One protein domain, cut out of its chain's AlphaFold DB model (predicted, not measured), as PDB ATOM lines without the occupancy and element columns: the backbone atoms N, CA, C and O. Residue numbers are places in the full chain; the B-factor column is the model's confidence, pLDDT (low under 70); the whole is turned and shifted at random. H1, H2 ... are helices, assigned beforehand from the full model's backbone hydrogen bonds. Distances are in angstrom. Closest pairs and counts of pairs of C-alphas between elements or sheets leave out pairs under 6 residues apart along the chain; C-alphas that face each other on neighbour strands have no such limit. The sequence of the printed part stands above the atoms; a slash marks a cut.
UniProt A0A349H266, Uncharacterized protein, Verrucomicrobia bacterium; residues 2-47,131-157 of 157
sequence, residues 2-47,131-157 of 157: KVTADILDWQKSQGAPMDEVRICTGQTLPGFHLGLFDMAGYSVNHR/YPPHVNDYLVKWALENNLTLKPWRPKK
ATOM      1  N   LYS A   2       6.504 -14.366 -42.851       80.31
ATOM      2  CA  LYS A   2       7.524 -14.661 -41.830       80.31
ATOM      3  C   LYS A   2       7.767 -16.171 -41.793       80.31
ATOM      4  O   LYS A   2       6.810 -16.942 -41.698       80.31
ATOM      5  N   VAL A   3       9.026 -16.579 -41.884       90.00
ATOM      6  CA  VAL A   3       9.448 -17.984 -41.892       90.00
ATOM      7  C   VAL A   3      10.484 -18.228 -40.801       90.00
ATOM      8  O   VAL A   3      11.105 -17.287 -40.314       90.00
ATOM      9  N   THR A   4      10.663 -19.483 -40.412       90.69
ATOM     10  CA  THR A   4      11.716 -19.931 -39.497       90.69
ATOM     11  C   THR A   4      12.433 -21.146 -40.074       90.69
ATOM     12  O   THR A   4      11.856 -21.895 -40.861       90.69
ATOM     13  N   ALA A   5      13.686 -21.350 -39.679       92.75
ATOM     14  CA  ALA A   5      14.476 -22.528 -40.020       92.75
ATOM     15  C   ALA A   5      15.244 -22.988 -38.777       92.75
ATOM     16  O   ALA A   5      15.704 -22.155 -37.994       92.75
ATOM     17  N   ASP A   6      15.390 -24.300 -38.601       92.94
ATOM     18  CA  ASP A   6      16.257 -24.843 -37.556       92.94
ATOM     19  C   ASP A   6      17.683 -24.905 -38.099       92.94
ATOM     20  O   ASP A   6      17.980 -25.694 -38.994       92.94
ATOM     21  N   ILE A   7      18.559 -24.049 -37.575       94.00
ATOM     22  CA  ILE A   7      19.959 -23.966 -38.016       94.00
ATOM     23  C   ILE A   7      20.867 -24.979 -37.308       94.00
ATOM     24  O   ILE A   7      22.018 -25.139 -37.694       94.00
ATOM     25  N   LEU A   8      20.374 -25.649 -36.264       94.12
ATOM     26  CA  LEU A   8      21.098 -26.651 -35.484       94.12
ATOM     27  C   LEU A   8      20.142 -27.719 -34.940       94.12
ATOM     28  O   LEU A   8      18.929 -27.515 -34.881       94.12
ATOM     29  N   ASP A   9      20.701 -28.850 -34.511       91.88
ATOM     30  CA  ASP A   9      19.962 -29.908 -33.821       91.88
ATOM     31  C   ASP A   9      19.904 -29.604 -32.316       91.88
ATOM     32  O   ASP A   9      20.890 -29.760 -31.587       91.88
ATOM     33  N   TRP A  10      18.740 -29.145 -31.854       89.19
ATOM     34  CA  TRP A  10      18.530 -28.741 -30.463       89.19
ATOM     35  C   TRP A  10      18.702 -29.889 -29.474       89.19
ATOM     36  O   TRP A  10      19.252 -29.679 -28.396       89.19
ATOM     37  N   GLN A  11      18.259 -31.095 -29.833       90.69
ATOM     38  CA  GLN A  11      18.316 -32.247 -28.932       90.69
ATOM     39  C   GLN A  11      19.762 -32.680 -28.698       90.69
ATOM     40  O   GLN A  11      20.130 -33.008 -27.576       90.69
ATOM     41  N   LYS A  12      20.592 -32.632 -29.744       90.62
ATOM     42  CA  LYS A  12      22.020 -32.957 -29.629       90.62
ATOM     43  C   LYS A  12      22.838 -31.868 -28.948       90.62
ATOM     44  O   LYS A  12      23.857 -32.173 -28.343       90.62
ATOM     45  N   SER A  13      22.412 -30.614 -29.070       92.62
ATOM     46  CA  SER A  13      23.166 -29.463 -28.555       92.62
ATOM     47  C   SER A  13      22.829 -29.125 -27.102       92.62
ATOM     48  O   SER A  13      23.505 -28.307 -26.483       92.62
ATOM     49  N   GLN A  14      21.773 -29.718 -26.544       92.62
ATOM     50  CA  GLN A  14      21.328 -29.409 -25.194       92.62
ATOM     51  C   GLN A  14      22.393 -29.790 -24.155       92.62
ATOM     52  O   GLN A  14      22.796 -30.945 -24.051       92.62
ATOM     53  N   GLY A  15      22.820 -28.809 -23.357       89.44
ATOM     54  CA  GLY A  15      23.827 -28.994 -22.306       89.44
ATOM     55  C   GLY A  15      25.273 -29.051 -22.805       89.44
ATOM     56  O   GLY A  15      26.179 -29.142 -21.980       89.44
ATOM     57  N   ALA A  16      25.502 -28.970 -24.119       90.88
ATOM     58  CA  ALA A  16      26.845 -28.880 -24.674       90.88
ATOM     59  C   ALA A  16      27.480 -27.508 -24.363       90.88
ATOM     60  O   ALA A  16      26.765 -26.498 -24.313       90.88
ATOM     61  N   PRO A  17      28.813 -27.440 -24.188       89.81
ATOM     62  CA  PRO A  17      29.540 -26.177 -24.165       89.81
ATOM     63  C   PRO A  17      29.228 -25.334 -25.408       89.81
ATOM     64  O   PRO A  17      29.124 -25.853 -26.520       89.81
ATOM     65  N   MET A  18      29.064 -24.022 -25.235       88.38
ATOM     66  CA  MET A  18      28.644 -23.124 -26.321       88.38
ATOM     67  C   MET A  18      29.624 -23.130 -27.513       88.38
ATOM     68  O   MET A  18      29.214 -23.023 -28.667       88.38
ATOM     69  N   ASP A  19      30.917 -23.295 -27.240       89.12
ATOM     70  CA  ASP A  19      32.000 -23.431 -28.220       89.12
ATOM     71  C   ASP A  19      32.033 -24.798 -28.921       89.12
ATOM     72  O   ASP A  19      32.706 -24.948 -29.944       89.12
ATOM     73  N   GLU A  20      31.262 -25.776 -28.444       92.50
ATOM     74  CA  GLU A  20      31.039 -27.086 -29.066       92.50
ATOM     75  C   GLU A  20      29.716 -27.161 -29.839       92.50
ATOM     76  O   GLU A  20      29.587 -27.987 -30.742       92.50
ATOM     77  N   VAL A  21      28.762 -26.258 -29.587       95.62
ATOM     78  CA  VAL A  21      27.513 -26.195 -30.359       95.62
ATOM     79  C   VAL A  21      27.823 -25.864 -31.820       95.62
ATOM     80  O   VAL A  21      28.522 -24.894 -32.136       95.62
ATOM     81  N   ARG A  22      27.318 -26.697 -32.735       95.56
ATOM     82  CA  ARG A  22      27.517 -26.566 -34.182       95.56
ATOM     83  C   ARG A  22      26.191 -26.344 -34.892       95.56
ATOM     84  O   ARG A  22      25.191 -26.974 -34.558       95.56
ATOM     85  N   ILE A  23      26.208 -25.486 -35.905       95.31
ATOM     86  CA  ILE A  23      25.105 -25.371 -36.861       95.31
ATOM     87  C   ILE A  23      25.182 -26.498 -37.901       95.31
ATOM     88  O   ILE A  23      26.176 -27.220 -37.980       95.31
ATOM     89  N   CYS A  24      24.144 -26.651 -38.721       93.75
ATOM     90  CA  CYS A  24      24.013 -27.713 -39.724       93.75
ATOM     91  C   CYS A  24      25.179 -27.798 -40.727       93.75
ATOM     92  O   CYS A  24      25.426 -28.865 -41.280       93.75
ATOM     93  N   THR A  25      25.918 -26.704 -40.935       92.50
ATOM     94  CA  THR A  25      27.099 -26.644 -41.811       92.50
ATOM     95  C   THR A  25      28.408 -27.021 -41.109       92.50
ATOM     96  O   THR A  25      29.466 -27.003 -41.730       92.50
ATOM     97  N   GLY A  26      28.367 -27.344 -39.814       93.06
ATOM     98  CA  GLY A  26      29.546 -27.681 -39.014       93.06
ATOM     99  C   GLY A  26      30.330 -26.475 -38.481       93.06
ATOM    100  O   GLY A  26      31.345 -26.671 -37.819       93.06
ATOM    101  N   GLN A  27      29.879 -25.239 -38.718       94.81
ATOM    102  CA  GLN A  27      30.436 -24.047 -38.063       94.81
ATOM    103  C   GLN A  27      29.985 -23.976 -36.592       94.81
ATOM    104  O   GLN A  27      28.918 -24.482 -36.241       94.81
ATOM    105  N   THR A  28      30.775 -23.347 -35.716       94.88
ATOM    106  CA  THR A  28      30.346 -23.078 -34.334       94.88
ATOM    107  C   THR A  28      29.205 -22.061 -34.316       94.88
ATOM    108  O   THR A  28      29.200 -21.118 -35.111       94.88
ATOM    109  N   LEU A  29      28.237 -22.228 -33.411       94.19
ATOM    110  CA  LEU A  29      27.141 -21.266 -33.270       94.19
ATOM    111  C   LEU A  29      27.652 -19.841 -32.959       94.19
ATOM    112  O   LEU A  29      27.210 -18.915 -33.643       94.19
ATOM    113  N   PRO A  30      28.623 -19.638 -32.040       92.00
ATOM    114  CA  PRO A  30      29.218 -18.319 -31.828       92.00
ATOM    115  C   PRO A  30      29.888 -17.756 -33.083       92.00
ATOM    116  O   PRO A  30      29.686 -16.594 -33.411       92.00
ATOM    117  N   GLY A  31      30.643 -18.575 -33.822       92.50
ATOM    118  CA  GLY A  31      31.329 -18.124 -35.033       92.50
ATOM    119  C   GLY A  31      30.357 -17.692 -36.130       92.50
ATOM    120  O   GLY A  31      30.597 -16.696 -36.806       92.50
ATOM    121  N   PHE A  32      29.243 -18.410 -36.283       94.50
ATOM    122  CA  PHE A  32      28.180 -18.022 -37.208       94.50
ATOM    123  C   PHE A  32      27.520 -16.708 -36.782       94.50
ATOM    124  O   PHE A  32      27.389 -15.800 -37.596       94.50
ATOM    125  N   HIS A  33      27.170 -16.584 -35.500       91.38
ATOM    126  CA  HIS A  33      26.556 -15.381 -34.943       91.38
ATOM    127  C   HIS A  33      27.435 -14.131 -35.109       91.38
ATOM    128  O   HIS A  33      26.940 -13.089 -35.533       91.38
ATOM    129  N   LEU A  34      28.739 -14.246 -34.844       90.56
ATOM    130  CA  LEU A  34      29.696 -13.152 -35.031       90.56
ATOM    131  C   LEU A  34      29.782 -12.713 -36.502       90.56
ATOM    132  O   LEU A  34      29.756 -11.520 -36.785       90.56
ATOM    133  N   GLY A  35      29.759 -13.658 -37.447       91.75
ATOM    134  CA  GLY A  35      29.721 -13.327 -38.876       91.75
ATOM    135  C   GLY A  35      28.462 -12.556 -39.301       91.75
ATOM    136  O   GLY A  35      28.517 -11.739 -40.220       91.75
ATOM    137  N   LEU A  36      27.326 -12.765 -38.620       92.31
ATOM    138  CA  LEU A  36      26.107 -11.975 -38.845       92.31
ATOM    139  C   LEU A  36      26.239 -10.548 -38.297       92.31
ATOM    140  O   LEU A  36      25.689  -9.621 -38.889       92.31
ATOM    141  N   PHE A  37      26.975 -10.362 -37.198       89.19
ATOM    142  CA  PHE A  37      27.300  -9.044 -36.647       89.19
ATOM    143  C   PHE A  37      28.169  -8.226 -37.610       89.19
ATOM    144  O   PHE A  37      27.842  -7.072 -37.894       89.19
ATOM    145  N   ASP A  38      29.202  -8.848 -38.185       89.25
ATOM    146  CA  ASP A  38      30.045  -8.219 -39.210       89.25
ATOM    147  C   ASP A  38      29.216  -7.838 -40.448       89.25
ATOM    148  O   ASP A  38      29.317  -6.727 -40.971       89.25
ATOM    149  N   MET A  39      28.322  -8.733 -40.889       91.38
ATOM    150  CA  MET A  39      27.398  -8.473 -42.000       91.38
ATOM    151  C   MET A  39      26.407  -7.340 -41.703       91.38
ATOM    152  O   MET A  39      25.997  -6.606 -42.606       91.38
ATOM    153  N   ALA A  40      26.009  -7.176 -40.442       91.06
ATOM    154  CA  ALA A  40      25.171  -6.064 -40.016       91.06
ATOM    155  C   ALA A  40      25.895  -4.706 -40.113       91.06
ATOM    156  O   ALA A  40      25.237  -3.671 -40.032       91.06
ATOM    157  N   GLY A  41      27.215  -4.700 -40.340       89.62
ATOM    158  CA  GLY A  41      28.035  -3.495 -40.450       89.62
ATOM    159  C   GLY A  41      28.514  -2.960 -39.102       89.62
ATOM    160  O   GLY A  41      29.005  -1.834 -39.033       89.62
ATOM    161  N   TYR A  42      28.374  -3.742 -38.027       86.12
ATOM    162  CA  TYR A  42      28.872  -3.360 -36.712       86.12
ATOM    163  C   TYR A  42      30.350  -3.722 -36.587       86.12
ATOM    164  O   TYR A  42      30.738  -4.867 -36.784       86.12
ATOM    165  N   SER A  43      31.176  -2.744 -36.215       82.19
ATOM    166  CA  SER A  43      32.572  -2.982 -35.849       82.19
ATOM    167  C   SER A  43      32.682  -2.968 -34.331       82.19
ATOM    168  O   SER A  43      32.723  -1.911 -33.701       82.19
ATOM    169  N   VAL A  44      32.666  -4.159 -33.739       80.31
ATOM    170  CA  VAL A  44      32.764  -4.362 -32.293       80.31
ATOM    171  C   VAL A  44      33.937  -5.280 -31.984       80.31
ATOM    172  O   VAL A  44      34.161  -6.292 -32.641       80.31
ATOM    173  N   ASN A  45      34.718  -4.915 -30.968       83.88
ATOM    174  CA  ASN A  45      35.795  -5.771 -30.491       83.88
ATOM    175  C   ASN A  45      35.196  -6.912 -29.673       83.88
ATOM    176  O   ASN A  45      34.666  -6.694 -28.584       83.88
ATOM    177  N   HIS A  46      35.319  -8.133 -30.180       82.56
ATOM    178  CA  HIS A  46      34.905  -9.330 -29.464       82.56
ATOM    179  C   HIS A  46      36.078  -9.906 -28.676       82.56
ATOM    180  O   HIS A  46      37.207  -9.975 -29.165       82.56
ATOM    181  N   ARG A  47      35.812 -10.344 -27.444       84.94
ATOM    182  CA  ARG A  47      36.803 -11.026 -26.617       84.94
ATOM    183  C   ARG A  47      36.178 -12.241 -25.959       84.94
ATOM    184  O   ARG A  47      35.179 -12.116 -25.260       84.94
ATOM    185  N   TYR A 131      17.729  -9.479 -36.318       86.44
ATOM    186  CA  TYR A 131      18.762  -8.751 -37.034       86.44
ATOM    187  C   TYR A 131      18.137  -7.676 -37.937       86.44
ATOM    188  O   TYR A 131      16.942  -7.743 -38.253       86.44
ATOM    189  N   PRO A 132      18.935  -6.706 -38.422       88.00
ATOM    190  CA  PRO A 132      18.502  -5.811 -39.486       88.00
ATOM    191  C   PRO A 132      17.942  -6.577 -40.704       88.00
ATOM    192  O   PRO A 132      18.381  -7.703 -40.970       88.00
ATOM    193  N   PRO A 133      17.011  -5.986 -41.481       88.75
ATOM    194  CA  PRO A 133      16.336  -6.677 -42.582       88.75
ATOM    195  C   PRO A 133      17.274  -7.390 -43.561       88.75
ATOM    196  O   PRO A 133      17.015  -8.535 -43.915       88.75
ATOM    197  N   HIS A 134      18.407  -6.778 -43.924       91.88
ATOM    198  CA  HIS A 134      19.353  -7.370 -44.875       91.88
ATOM    199  C   HIS A 134      20.028  -8.645 -44.351       91.88
ATOM    200  O   HIS A 134      20.309  -9.556 -45.128       91.88
ATOM    201  N   VAL A 135      20.250  -8.744 -43.038       93.69
ATOM    202  CA  VAL A 135      20.780  -9.957 -42.400       93.69
ATOM    203  C   VAL A 135      19.698 -11.035 -42.334       93.69
ATOM    204  O   VAL A 135      19.981 -12.204 -42.582       93.69
ATOM    205  N   ASN A 136      18.445 -10.663 -42.058       91.38
ATOM    206  CA  ASN A 136      17.327 -11.609 -42.097       91.38
ATOM    207  C   ASN A 136      17.115 -12.178 -43.510       91.38
ATOM    208  O   ASN A 136      16.932 -13.387 -43.661       91.38
ATOM    209  N   ASP A 137      17.187 -11.336 -44.542       92.88
ATOM    210  CA  ASP A 137      17.096 -11.762 -45.943       92.88
ATOM    211  C   ASP A 137      18.235 -12.725 -46.302       92.88
ATOM    212  O   ASP A 137      18.008 -13.769 -46.925       92.88
ATOM    213  N   TYR A 138      19.455 -12.421 -45.842       94.94
ATOM    214  CA  TYR A 138      20.590 -13.329 -45.958       94.94
ATOM    215  C   TYR A 138      20.324 -14.670 -45.268       94.94
ATOM    216  O   TYR A 138      20.552 -15.707 -45.883       94.94
ATOM    217  N   LEU A 139      19.800 -14.686 -44.040       94.19
ATOM    218  CA  LEU A 139      19.517 -15.922 -43.302       94.19
ATOM    219  C   LEU A 139      18.501 -16.818 -44.019       94.19
ATOM    220  O   LEU A 139      18.671 -18.038 -44.043       94.19
ATOM    221  N   VAL A 140      17.469 -16.235 -44.637       94.12
ATOM    222  CA  VAL A 140      16.491 -16.995 -45.435       94.12
ATOM    223  C   VAL A 140      17.158 -17.610 -46.662       94.12
ATOM    224  O   VAL A 140      16.974 -18.799 -46.929       94.12
ATOM    225  N   LYS A 141      17.958 -16.826 -47.393       95.19
ATOM    226  CA  LYS A 141      18.707 -17.315 -48.555       95.19
ATOM    227  C   LYS A 141      19.689 -18.420 -48.158       95.19
ATOM    228  O   LYS A 141      19.678 -19.489 -48.760       95.19
ATOM    229  N   TRP A 142      20.465 -18.189 -47.105       95.50
ATOM    230  CA  TRP A 142      21.424 -19.136 -46.549       95.50
ATOM    231  C   TRP A 142      20.748 -20.451 -46.145       95.50
ATOM    232  O   TRP A 142      21.263 -21.526 -46.445       95.50
ATOM    233  N   ALA A 143      19.569 -20.395 -45.521       95.62
ATOM    234  CA  ALA A 143      18.817 -21.590 -45.148       95.62
ATOM    235  C   ALA A 143      18.401 -22.413 -46.379       95.62
ATOM    236  O   ALA A 143      18.560 -23.633 -46.383       95.62
ATOM    237  N   LEU A 144      17.922 -21.753 -47.439       95.00
ATOM    238  CA  LEU A 144      17.562 -22.415 -48.696       95.00
ATOM    239  C   LEU A 144      18.780 -23.045 -49.387       95.00
ATOM    240  O   LEU A 144      18.708 -24.193 -49.818       95.00
ATOM    241  N   GLU A 145      19.904 -22.329 -49.447       95.88
ATOM    242  CA  GLU A 145      21.160 -22.816 -50.042       95.88
ATOM    243  C   GLU A 145      21.730 -24.030 -49.296       95.88
ATOM    244  O   GLU A 145      22.341 -24.907 -49.906       95.88
ATOM    245  N   ASN A 146      21.477 -24.122 -47.989       95.12
ATOM    246  CA  ASN A 146      21.881 -25.249 -47.149       95.12
ATOM    247  C   ASN A 146      20.788 -26.323 -47.005       95.12
ATOM    248  O   ASN A 146      20.873 -27.171 -46.118       95.12
ATOM    249  N   ASN A 147      19.783 -26.321 -47.890       94.75
ATOM    250  CA  ASN A 147      18.696 -27.307 -47.939       94.75
ATOM    251  C   ASN A 147      17.907 -27.434 -46.623       94.75
ATOM    252  O   ASN A 147      17.408 -28.510 -46.285       94.75
ATOM    253  N   LEU A 148      17.789 -26.342 -45.865       94.62
ATOM    254  CA  LEU A 148      16.987 -26.313 -44.650       94.62
ATOM    255  C   LEU A 148      15.507 -26.117 -44.978       94.62
ATOM    256  O   LEU A 148      15.121 -25.325 -45.839       94.62
ATOM    257  N   THR A 149      14.656 -26.809 -44.225       93.19
ATOM    258  CA  THR A 149      13.205 -26.670 -44.345       93.19
ATOM    259  C   THR A 149      12.743 -25.358 -43.721       93.19
ATOM    260  O   THR A 149      12.808 -25.188 -42.500       93.19
ATOM    261  N   LEU A 150      12.196 -24.464 -44.545       93.62
ATOM    262  CA  LEU A 150      11.501 -23.273 -44.063       93.62
ATOM    263  C   LEU A 150      10.125 -23.650 -43.504       93.62
ATOM    264  O   LEU A 150       9.328 -24.333 -44.148       93.62
ATOM    265  N   LYS A 151       9.830 -23.166 -42.302       92.62
ATOM    266  CA  LYS A 151       8.560 -23.353 -41.601       92.62
ATOM    267  C   LYS A 151       7.831 -22.012 -41.517       92.62
ATOM    268  O   LYS A 151       8.482 -20.975 -41.398       92.62
ATOM    269  N   PRO A 152       6.491 -21.985 -41.552       90.06
ATOM    270  CA  PRO A 152       5.754 -20.757 -41.281       90.06
ATOM    271  C   PRO A 152       5.991 -20.319 -39.831       90.06
ATOM    272  O   PRO A 152       5.845 -21.125 -38.907       90.06
ATOM    273  N   TRP A 153       6.338 -19.045 -39.626       83.12
ATOM    274  CA  TRP A 153       6.507 -18.483 -38.286       83.12
ATOM    275  C   TRP A 153       5.177 -18.526 -37.529       83.12
ATOM    276  O   TRP A 153       4.143 -18.096 -38.045       83.12
ATOM    277  N   ARG A 154       5.206 -19.045 -36.301       78.94
ATOM    278  CA  ARG A 154       4.055 -19.070 -35.395       78.94
ATOM    279  C   ARG A 154       4.437 -18.324 -34.119       78.94
ATOM    280  O   ARG A 154       5.404 -18.747 -33.482       78.94
ATOM    281  N   PRO A 155       3.721 -17.258 -33.731       69.62
ATOM    282  CA  PRO A 155       3.945 -16.646 -32.431       69.62
ATOM    283  C   PRO A 155       3.652 -17.690 -31.350       69.62
ATOM    284  O   PRO A 155       2.638 -18.394 -31.421       69.62
ATOM    285  N   LYS A 156       4.556 -17.832 -30.376       58.72
ATOM    286  CA  LYS A 156       4.240 -18.584 -29.159       58.72
ATOM    287  C   LYS A 156       3.185 -17.771 -28.399       58.72
ATOM    288  O   LYS A 156       3.352 -16.563 -28.260       58.72
ATOM    289  N   LYS A 157       2.076 -18.429 -28.048       40.00
ATOM    290  CA  LYS A 157       1.018 -17.865 -27.199       40.00
ATOM    291  C   LYS A 157       1.519 -17.676 -25.779       40.00
ATOM    292  O   LYS A 157       2.352 -18.516 -25.368       40.00
TER     293      LYS A 157
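What this domain is: This is residues 2 to 47 and 131 to 157 of the 157 residues of an uncharacterized protein of Verrucomicrobia bacterium (UniProt A0A349H266). The model has little regular structure: two helices, H3 and H2, make an open V, nearest at Val 135 and Leu 36, amid long loops, and the four-residue H1 sits away from both. The 73 printed residues have three named helices, in the order H1, H2, H3, and no named strand; the class is all helix, with 28 residues in named elements. The whole is only just compact, close to loose, with a radius of gyration of the C-alphas of 13.4 A and spans of 35 by 31 by 29 A.

How they stand to each other: H3, residues 133 to 145, and H2, residues 29 to 39, are close but not clearly touching; their closest C-alphas, of Val 135 and Leu 36, are 6.7 A apart. They run opposite ways at a steep tilt of 50 degrees. H1, residues 10 to 13, is apart from both. Residues 3 to 4 pair antiparallel with residues 151 to 152. Every O i to N i+4 pair is within hydrogen-bond range in H2 and H3; H1 is too short for one.

Where its parts are: H3 measures 18.4 A from C-alpha 133 to C-alpha 145 at (21.160, -22.816, -50.042), H2 15.5 A and H1 5.1 A from C-alpha 10 at (18.530, -28.741, -30.463).

The domain as a whole: Residues 48 to 130 are not printed; C-alphas 47 and 131 are 21.0 A apart. The link from H1 to H2 is long. Residues 155 to 157 are under pLDDT 70.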